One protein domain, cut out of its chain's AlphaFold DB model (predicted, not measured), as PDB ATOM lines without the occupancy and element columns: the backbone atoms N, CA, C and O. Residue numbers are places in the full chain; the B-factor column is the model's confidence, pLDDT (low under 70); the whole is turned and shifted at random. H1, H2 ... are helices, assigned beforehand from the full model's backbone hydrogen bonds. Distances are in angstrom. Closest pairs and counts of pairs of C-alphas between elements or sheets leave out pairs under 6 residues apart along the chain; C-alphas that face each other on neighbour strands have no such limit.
ATOM      1  N   ASP A 165       2.641  53.112 -41.729       88.12
ATOM      2  CA  ASP A 165       2.147  51.740 -41.776       88.12
ATOM      3  C   ASP A 165       3.271  50.731 -42.117       88.12
ATOM      4  O   ASP A 165       4.435  51.085 -42.332       88.12
ATOM      5  N   CYS A 166       2.925  49.442 -42.182       83.94
ATOM      6  CA  CYS A 166       3.863  48.375 -42.548       83.94
ATOM      7  C   CYS A 166       4.351  48.440 -44.008       83.94
ATOM      8  O   CYS A 166       5.313  47.756 -44.356       83.94
ATOM      9  N   PHE A 167       3.723  49.263 -44.851       83.25
ATOM     10  CA  PHE A 167       4.087  49.486 -46.249       83.25
ATOM     11  C   PHE A 167       4.889  50.782 -46.452       83.25
ATOM     12  O   PHE A 167       5.321  51.063 -47.570       83.25
ATOM     13  N   GLY A 168       5.148  51.549 -45.386       82.44
ATOM     14  CA  GLY A 168       5.906  52.802 -45.426       82.44
ATOM     15  C   GLY A 168       5.082  54.023 -45.837       82.44
ATOM     16  O   GLY A 168       5.657  55.093 -46.061       82.44
ATOM     17  N   ASN A 169       3.757  53.905 -45.916       87.69
ATOM     18  CA  ASN A 169       2.889  55.055 -46.144       87.69
ATOM     19  C   ASN A 169       2.715  55.833 -44.845       87.69
ATOM     20  O   ASN A 169       2.641  55.249 -43.766       87.69
ATOM     21  N   GLU A 170       2.641  57.154 -44.957       89.56
ATOM     22  CA  GLU A 170       2.329  58.021 -43.824       89.56
ATOM     23  C   GLU A 170       0.905  57.764 -43.324       89.56
ATOM     24  O   GLU A 170      -0.055  57.760 -44.099       89.56
ATOM     25  N   LEU A 171       0.781  57.540 -42.018       89.75
ATOM     26  CA  LEU A 171      -0.492  57.273 -41.373       89.75
ATOM     27  C   LEU A 171      -1.239  58.594 -41.155       89.75
ATOM     28  O   LEU A 171      -0.742  59.495 -40.485       89.75
ATOM     29  N   GLN A 172      -2.452  58.697 -41.692       86.81
ATOM     30  CA  GLN A 172      -3.329  59.836 -41.425       86.81
ATOM     31  C   GLN A 172      -4.043  59.629 -40.086       86.81
ATOM     32  O   GLN A 172      -4.675  58.590 -39.890       86.81
ATOM     33  N   ALA A 173      -3.962  60.615 -39.189       80.94
ATOM     34  CA  ALA A 173      -4.531  60.523 -37.841       80.94
ATOM     35  C   ALA A 173      -6.042  60.225 -37.853       80.94
ATOM     36  O   ALA A 173      -6.517  59.443 -37.033       80.94
ATOM     37  N   ASP A 174      -6.771  60.767 -38.832       85.31
ATOM     38  CA  ASP A 174      -8.221  60.587 -38.989       85.31
ATOM     39  C   ASP A 174      -8.622  59.142 -39.340       85.31
ATOM     40  O   ASP A 174      -9.766  58.739 -39.133       85.31
ATOM     41  N   ASN A 175      -7.673  58.346 -39.844       84.56
ATOM     42  CA  ASN A 175      -7.896  56.970 -40.287       84.56
ATOM     43  C   ASN A 175      -7.465  55.925 -39.243       84.56
ATOM     44  O   ASN A 175      -7.456  54.732 -39.550       84.56
ATOM     45  N   CYS A 176      -7.080  56.339 -38.032       87.31
ATOM     46  CA  CYS A 176      -6.614  55.429 -36.988       87.31
ATOM     47  C   CYS A 176      -7.140  55.808 -35.604       87.31
ATOM     48  O   CYS A 176      -7.221  56.982 -35.240       87.31
ATOM     49  N   SER A 177      -7.461  54.806 -34.786       92.50
ATOM     50  CA  SER A 177      -7.727  55.046 -33.368       92.50
ATOM     51  C   SER A 177      -6.441  55.426 -32.624       92.50
ATOM     52  O   SER A 177      -5.332  55.086 -33.036       92.50
ATOM     53  N   VAL A 178      -6.574  56.079 -31.466       92.38
ATOM     54  CA  VAL A 178      -5.425  56.484 -30.630       92.38
ATOM     55  C   VAL A 178      -4.537  55.291 -30.251       92.38
ATOM     56  O   VAL A 178      -3.312  55.406 -30.206       92.38
ATOM     57  N   THR A 179      -5.137  54.125 -29.997       93.19
ATOM     58  CA  THR A 179      -4.391  52.912 -29.635       93.19
ATOM     59  C   THR A 179      -3.644  52.325 -30.829       93.19
ATOM     60  O   THR A 179      -2.522  51.847 -30.666       93.19
ATOM     61  N   GLU A 180      -4.222  52.377 -32.029       91.62
ATOM     62  CA  GLU A 180      -3.550  51.972 -33.266       91.62
ATOM     63  C   GLU A 180      -2.409  52.923 -33.608       91.62
ATOM     64  O   GLU A 180      -1.297  52.458 -33.849       91.62
ATOM     65  N   LEU A 181      -2.640  54.237 -33.538       92.44
ATOM     66  CA  LEU A 181      -1.604  55.246 -33.753       92.44
ATOM     67  C   LEU A 181      -0.405  55.013 -32.827       92.44
ATOM     68  O   LEU A 181       0.738  55.026 -33.279       92.44
ATOM     69  N   HIS A 182      -0.657  54.735 -31.544       93.31
ATOM     70  CA  HIS A 182       0.403  54.425 -30.587       93.31
ATOM     71  C   HIS A 182       1.192  53.162 -30.973       93.31
ATOM     72  O   HIS A 182       2.421  53.162 -30.914       93.31
ATOM     73  N   LYS A 183       0.515  52.100 -31.427       93.88
ATOM     74  CA  LYS A 183       1.185  50.878 -31.909       93.88
ATOM     75  C   LYS A 183       2.051  51.152 -33.139       93.88
ATOM     76  O   LYS A 183       3.203  50.723 -33.168       93.88
ATOM     77  N   TYR A 184       1.535  51.887 -34.125       94.06
ATOM     78  CA  TYR A 184       2.298  52.256 -35.323       94.06
ATOM     79  C   TYR A 184       3.478  53.173 -35.003       94.06
ATOM     80  O   TYR A 184       4.541  53.038 -35.611       94.06
ATOM     81  N   HIS A 185       3.320  54.072 -34.032       93.38
ATOM     82  CA  HIS A 185       4.407  54.901 -33.527       93.38
ATOM     83  C   HIS A 185       5.538  54.035 -32.959       93.38
ATOM     84  O   HIS A 185       6.677  54.164 -33.406       93.38
ATOM     85  N   LEU A 186       5.228  53.108 -32.044       94.50
ATOM     86  CA  LEU A 186       6.229  52.202 -31.467       94.50
ATOM     87  C   LEU A 186       6.916  51.352 -32.543       94.50
ATOM     88  O   LEU A 186       8.143  51.300 -32.585       94.50
ATOM     89  N   ALA A 187       6.141  50.764 -33.456       93.56
ATOM     90  CA  ALA A 187       6.677  49.974 -34.564       93.56
ATOM     91  C   ALA A 187       7.575  50.806 -35.493       93.56
ATOM     92  O   ALA A 187       8.601  50.330 -35.975       93.56
ATOM     93  N   THR A 188       7.219  52.071 -35.734       93.56
ATOM     94  CA  THR A 188       8.032  52.998 -36.526       93.56
ATOM     95  C   THR A 188       9.353  53.311 -35.826       93.56
ATOM     96  O   THR A 188      10.403  53.226 -36.458       93.56
ATOM     97  N   VAL A 189       9.329  53.600 -34.522       94.31
ATOM     98  CA  VAL A 189      10.546  53.851 -33.732       94.31
ATOM     99  C   VAL A 189      11.467  52.629 -33.725       94.31
ATOM    100  O   VAL A 189      12.670  52.770 -33.949       94.31
ATOM    101  N   GLU A 190      10.913  51.436 -33.514       94.12
ATOM    102  CA  GLU A 190      11.668  50.180 -33.528       94.12
ATOM    103  C   GLU A 190      12.307  49.923 -34.895       94.12
ATOM    104  O   GLU A 190      13.506  49.658 -34.984       94.12
ATOM    105  N   ARG A 191      11.537  50.085 -35.975       93.69
ATOM    106  CA  ARG A 191      12.016  49.933 -37.353       93.69
ATOM    107  C   ARG A 191      13.154  50.902 -37.679       93.69
ATOM    108  O   ARG A 191      14.141  50.492 -38.282       93.69
ATOM    109  N   ILE A 192      13.049  52.164 -37.260       93.94
ATOM    110  CA  ILE A 192      14.125  53.150 -37.441       93.94
ATOM    111  C   ILE A 192      15.373  52.728 -36.664       93.94
ATOM    112  O   ILE A 192      16.480  52.796 -37.194       93.94
ATOM    113  N   ALA A 193      15.216  52.284 -35.415       93.25
ATOM    114  CA  ALA A 193      16.341  51.832 -34.603       93.25
ATOM    115  C   ALA A 193      17.040  50.613 -35.228       93.25
ATOM    116  O   ALA A 193      18.268  50.599 -35.316       93.25
ATOM    117  N   ALA A 194      16.272  49.634 -35.710       93.06
ATOM    118  CA  ALA A 194      16.797  48.460 -36.398       93.06
ATOM    119  C   ALA A 194      17.562  48.838 -37.676       93.06
ATOM    120  O   ALA A 194      18.672  48.348 -37.892       93.06
ATOM    121  N   GLU A 195      17.023  49.755 -38.484       92.56
ATOM    122  CA  GLU A 195      17.695  50.212 -39.703       92.56
ATOM    123  C   GLU A 195      18.994  50.959 -39.392       92.56
ATOM    124  O   GLU A 195      20.011  50.718 -40.033       92.56
ATOM    125  N   MET A 196      19.014  51.808 -38.361       90.19
ATOM    126  CA  MET A 196      20.240  52.495 -37.938       90.19
ATOM    127  C   MET A 196      21.340  51.516 -37.515       90.19
ATOM    128  O   MET A 196      22.512  51.730 -37.834       90.19
ATOM    129  N   VAL A 197      20.976  50.437 -36.813       90.06
ATOM    130  CA  VAL A 197      21.919  49.371 -36.445       90.06
ATOM    131  C   VAL A 197      22.407  48.633 -37.691       90.06
ATOM    132  O   VAL A 197      23.610  48.428 -37.838       90.06
ATOM    133  N   SER A 198      21.503  48.283 -38.607       88.44
ATOM    134  CA  SER A 198      21.838  47.641 -39.885       88.44
ATOM    135  C   SER A 198      22.804  48.493 -40.716       88.44
ATOM    136  O   SER A 198      23.848  48.006 -41.152       88.44
ATOM    137  N   ASP A 199      22.531  49.791 -40.866       86.19
ATOM    138  CA  ASP A 199      23.392  50.740 -41.577       86.19
ATOM    139  C   ASP A 199      24.774  50.864 -40.919       86.19
ATOM    140  O   ASP A 199      25.797  50.890 -41.612       86.19
ATOM    141  N   ALA A 200      24.831  50.911 -39.586       85.00
ATOM    142  CA  ALA A 200      26.093  50.938 -38.853       85.00
ATOM    143  C   ALA A 200      26.906  49.652 -39.078       85.00
ATOM    144  O   ALA A 200      28.104  49.722 -39.365       85.00
ATOM    145  N   LEU A 201      26.259  48.485 -39.019       85.25
ATOM    146  CA  LEU A 201      26.892  47.195 -39.299       85.25
ATOM    147  C   LEU A 201      27.394  47.119 -40.742       85.25
ATOM    148  O   LEU A 201      28.544  46.742 -40.964       85.25
ATOM    149  N   ASN A 202      26.596  47.551 -41.718       83.44
ATOM    150  CA  ASN A 202      26.995  47.585 -43.125       83.44
ATOM    151  C   ASN A 202      28.213  48.487 -43.350       83.44
ATOM    152  O   ASN A 202      29.132  48.108 -44.079       83.44
ATOM    153  N   LYS A 203      28.273  49.659 -42.705       82.00
ATOM    154  CA  LYS A 203      29.466  50.518 -42.754       82.00
ATOM    155  C   LYS A 203      30.688  49.786 -42.197       82.00
ATOM    156  O   LYS A 203      31.721  49.768 -42.860       82.00
ATOM    157  N   LEU A 204      30.562  49.142 -41.035       80.94
ATOM    158  CA  LEU A 204      31.652  48.404 -40.382       80.94
ATOM    159  C   LEU A 204      32.155  47.219 -41.218       80.94
ATOM    160  O   LEU A 204      33.365  47.059 -41.384       80.94
ATOM    161  N   ILE A 205      31.251  46.420 -41.789       80.00
ATOM    162  CA  ILE A 205      31.588  45.270 -42.644       80.00
ATOM    163  C   ILE A 205      32.362  45.724 -43.884       80.00
ATOM    164  O   ILE A 205      33.316  45.061 -44.295       80.00
ATOM    165  N   ASN A 206      32.035  46.890 -44.441       79.31
ATOM    166  CA  ASN A 206      32.689  47.417 -45.639       79.31
ATOM    167  C   ASN A 206      33.980  48.217 -45.364       79.31
ATOM    168  O   ASN A 206      34.643  48.645 -46.311       79.31
ATOM    169  N   LEU A 207      34.403  48.394 -44.104       79.44
ATOM    170  CA  LEU A 207      35.641  49.118 -43.779       79.44
ATOM    171  C   LEU A 207      36.897  48.349 -44.209       79.44
ATOM    172  O   LEU A 207      37.052  47.187 -43.844       79.44
ATOM    173  N   PRO A 208      37.887  48.971 -44.865       78.94
ATOM    174  CA  PRO A 208      39.139  48.300 -45.203       78.94
ATOM    175  C   PRO A 208      39.783  47.582 -44.005       78.94
ATOM    176  O   PRO A 208      39.846  48.113 -42.897       78.94
ATOM    177  N   THR A 209      40.311  46.375 -44.226       72.12
ATOM    178  CA  THR A 209      40.790  45.477 -43.154       72.12
ATOM    179  C   THR A 209      41.884  46.096 -42.272       72.12
ATOM    180  O   THR A 209      42.050  45.692 -41.124       72.12
ATOM    181  N   TYR A 210      42.626  47.086 -42.782       76.12
ATOM    182  CA  TYR A 210      43.633  47.816 -42.010       76.12
ATOM    183  C   TYR A 210      43.017  48.766 -40.967       76.12
ATOM    184  O   TYR A 210      43.590  48.922 -39.895       76.12
ATOM    185  N   ILE A 211      41.834  49.335 -41.230       73.62
ATOM    186  CA  ILE A 211      41.105  50.177 -40.267       73.62
ATOM    187  C   ILE A 211      40.540  49.311 -39.142       73.62
ATOM    188  O   ILE A 211      40.666  49.665 -37.974       73.62
ATOM    189  N   LEU A 212      40.003  48.130 -39.478       70.00
ATOM    190  CA  LEU A 212      39.493  47.178 -38.485       70.00
ATOM    191  C   LEU A 212      40.581  46.768 -37.478       70.00
ATOM    192  O   LEU A 212      40.332  46.747 -36.279       70.00
ATOM    193  N   LYS A 213      41.814  46.508 -37.941       66.06
ATOM    194  CA  LYS A 213      42.948  46.143 -37.068       66.06
ATOM    195  C   LYS A 213      43.318  47.230 -36.050       66.06
ATOM    196  O   LYS A 213      43.826  46.894 -34.986       66.06
ATOM    197  N   ASN A 214      43.038  48.497 -36.352       68.19
ATOM    198  CA  ASN A 214      43.358  49.629 -35.483       68.19
ATOM    199  C   ASN A 214      42.270  49.923 -34.432       68.19
ATOM    200  O   ASN A 214      42.501  50.745 -33.553       68.19
ATOM    201  N   MET A 215      41.108  49.252 -34.476       67.19
ATOM    202  CA  MET A 215      40.006  49.476 -33.523       67.19
ATOM    203  C   MET A 215      40.193  48.800 -32.152       67.19
ATOM    204  O   MET A 215      39.300  48.866 -31.313       67.19
ATOM    205  N   GLY A 216      41.339  48.157 -31.893       60.47
ATOM    206  CA  GLY A 216      41.757  47.681 -30.563       60.47
ATOM    207  C   GLY A 216      40.966  46.506 -29.966       60.47
ATOM    208  O   GLY A 216      41.494  45.805 -29.108       60.47
ATOM    209  N   ASN A 217      39.743  46.236 -30.430       71.88
ATOM    210  CA  ASN A 217      38.904  45.139 -29.947       71.88
ATOM    211  C   ASN A 217      38.967  43.921 -30.888       71.88
ATOM    212  O   ASN A 217      38.275  43.855 -31.907       71.88
ATOM    213  N   LEU A 218      39.808  42.945 -30.535       60.97
ATOM    214  CA  LEU A 218      40.040  41.720 -31.310       60.97
ATOM    215  C   LEU A 218      38.770  40.869 -31.504       60.97
ATOM    216  O   LEU A 218      38.621  40.262 -32.567       60.97
ATOM    217  N   GLU A 219      37.839  40.848 -30.547       65.06
ATOM    218  CA  GLU A 219      36.593  40.073 -30.654       65.06
ATOM    219  C   GLU A 219      35.633  40.693 -31.672       65.06
ATOM    220  O   GLU A 219      35.153  40.003 -32.573       65.06
ATOM    221  N   SER A 220      35.434  42.014 -31.613       62.34
ATOM    222  CA  SER A 220      34.609  42.739 -32.591       62.34
ATOM    223  C   SER A 220      35.180  42.641 -34.007       62.34
ATOM    224  O   SER A 220      34.437  42.446 -34.967       62.34
ATOM    225  N   VAL A 221      36.508  42.701 -34.156       63.19
ATOM    226  CA  VAL A 221      37.188  42.546 -35.457       63.19
ATOM    227  C   VAL A 221      37.047  41.125 -36.006       63.19
ATOM    228  O   VAL A 221      36.950  40.948 -37.222       63.19
ATOM    229  N   THR A 222      37.034  40.114 -35.138       65.38
ATOM    230  CA  THR A 222      36.844  38.714 -35.538       65.38
ATOM    231  C   THR A 222      35.405  38.472 -35.997       65.38
ATOM    232  O   THR A 222      35.211  37.927 -37.079       65.38
ATOM    233  N   LEU A 223      34.408  38.977 -35.263       67.69
ATOM    234  CA  LEU A 223      32.993  38.934 -35.659       67.69
ATOM    235  C   LEU A 223      32.738  39.630 -37.007       67.69
ATOM    236  O   LEU A 223      32.101  39.049 -37.881       67.69
ATOM    237  N   ILE A 224      33.293  40.827 -37.225       66.56
ATOM    238  CA  ILE A 224      33.137  41.562 -38.496       66.56
ATOM    239  C   ILE A 224      33.766  40.803 -39.677       66.56
ATOM    240  O   ILE A 224      33.231  40.843 -40.781       66.56
ATOM    241  N   LYS A 225      34.883  40.089 -39.472       66.56
ATOM    242  CA  LYS A 225      35.491  39.243 -40.518       66.56
ATOM    243  C   LYS A 225      34.655  38.011 -40.860       66.56
ATOM    244  O   LYS A 225      34.726  37.575 -41.998       66.56
ATOM    245  N   VAL A 226      33.923  37.449 -39.896       72.19
ATOM    246  CA  VAL A 226      33.038  36.287 -40.105       72.19
ATOM    247  C   VAL A 226      31.754  36.680 -40.844       72.19
ATOM    248  O   VAL A 226      31.192  35.863 -41.561       72.19
ATOM    249  N   LEU A 227      31.298  37.926 -40.680       66.06
ATOM    250  CA  LEU A 227      30.096  38.462 -41.329       66.06
ATOM    251  C   LEU A 227      30.330  38.996 -42.759       66.06
ATOM    252  O   LEU A 227      29.375  39.444 -43.391       66.06
ATOM    253  N   ARG A 228      31.575  38.981 -43.249       71.50
ATOM    254  CA  ARG A 228      31.918  39.236 -44.659       71.50
ATOM    255  C   ARG A 228      31.777  37.976 -45.490       71.50
ATOM    256  O   ARG A 228      31.317  38.119 -46.642       71.50
TER     257      ARG A 228
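This is residues 165 to 228 of the 228 residues of the protein "DOCK_N domain-containing protein" of Trichuris muris (UniProt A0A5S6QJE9). What is the shape? One long helix, H1, makes a rod, with a small head of short helices H2 and H3 at its end; unnamed residues 165 to 177 fold back beside its start. What builds it? The 64 printed residues hold three named helices, H1 to H3, and no named strand: all helix. It is extended, with a radius of gyration of the C-alphas of 18.5 A, spanning 53 by 17 by 16 A.

Where is H1? It is residues 178 to 205, 40.5 A long, from C-alpha 178 at (-5.425, 56.484, -30.630). The others? H2 is residues 209 to 213; H3, residues 218 to 226, ends at C-alpha 226 at (33.038, 36.287, -40.105).

Does H1 touch H3? They only just touch, only at their ends, with 3 pairs of C-alphas within 8 A, H1 with residues 204 to 205 alone; the closest C-alphas, of Ile 205 and Ile 224, are 5.8 A apart. They stand about perpendicular, at 84 degrees. And H2? It is close to H3 but not clearly touching, the closest C-alphas, of Leu 212 and Val 221, 6.0 A apart. In H1, H2 and H3 every O i to N i+4 pair is within hydrogen-bond range.

Any cut? The printed part has no cut. Where is confidence low? The pLDDT is under 70 at residues 213 to 216, 218 to 225 and 227.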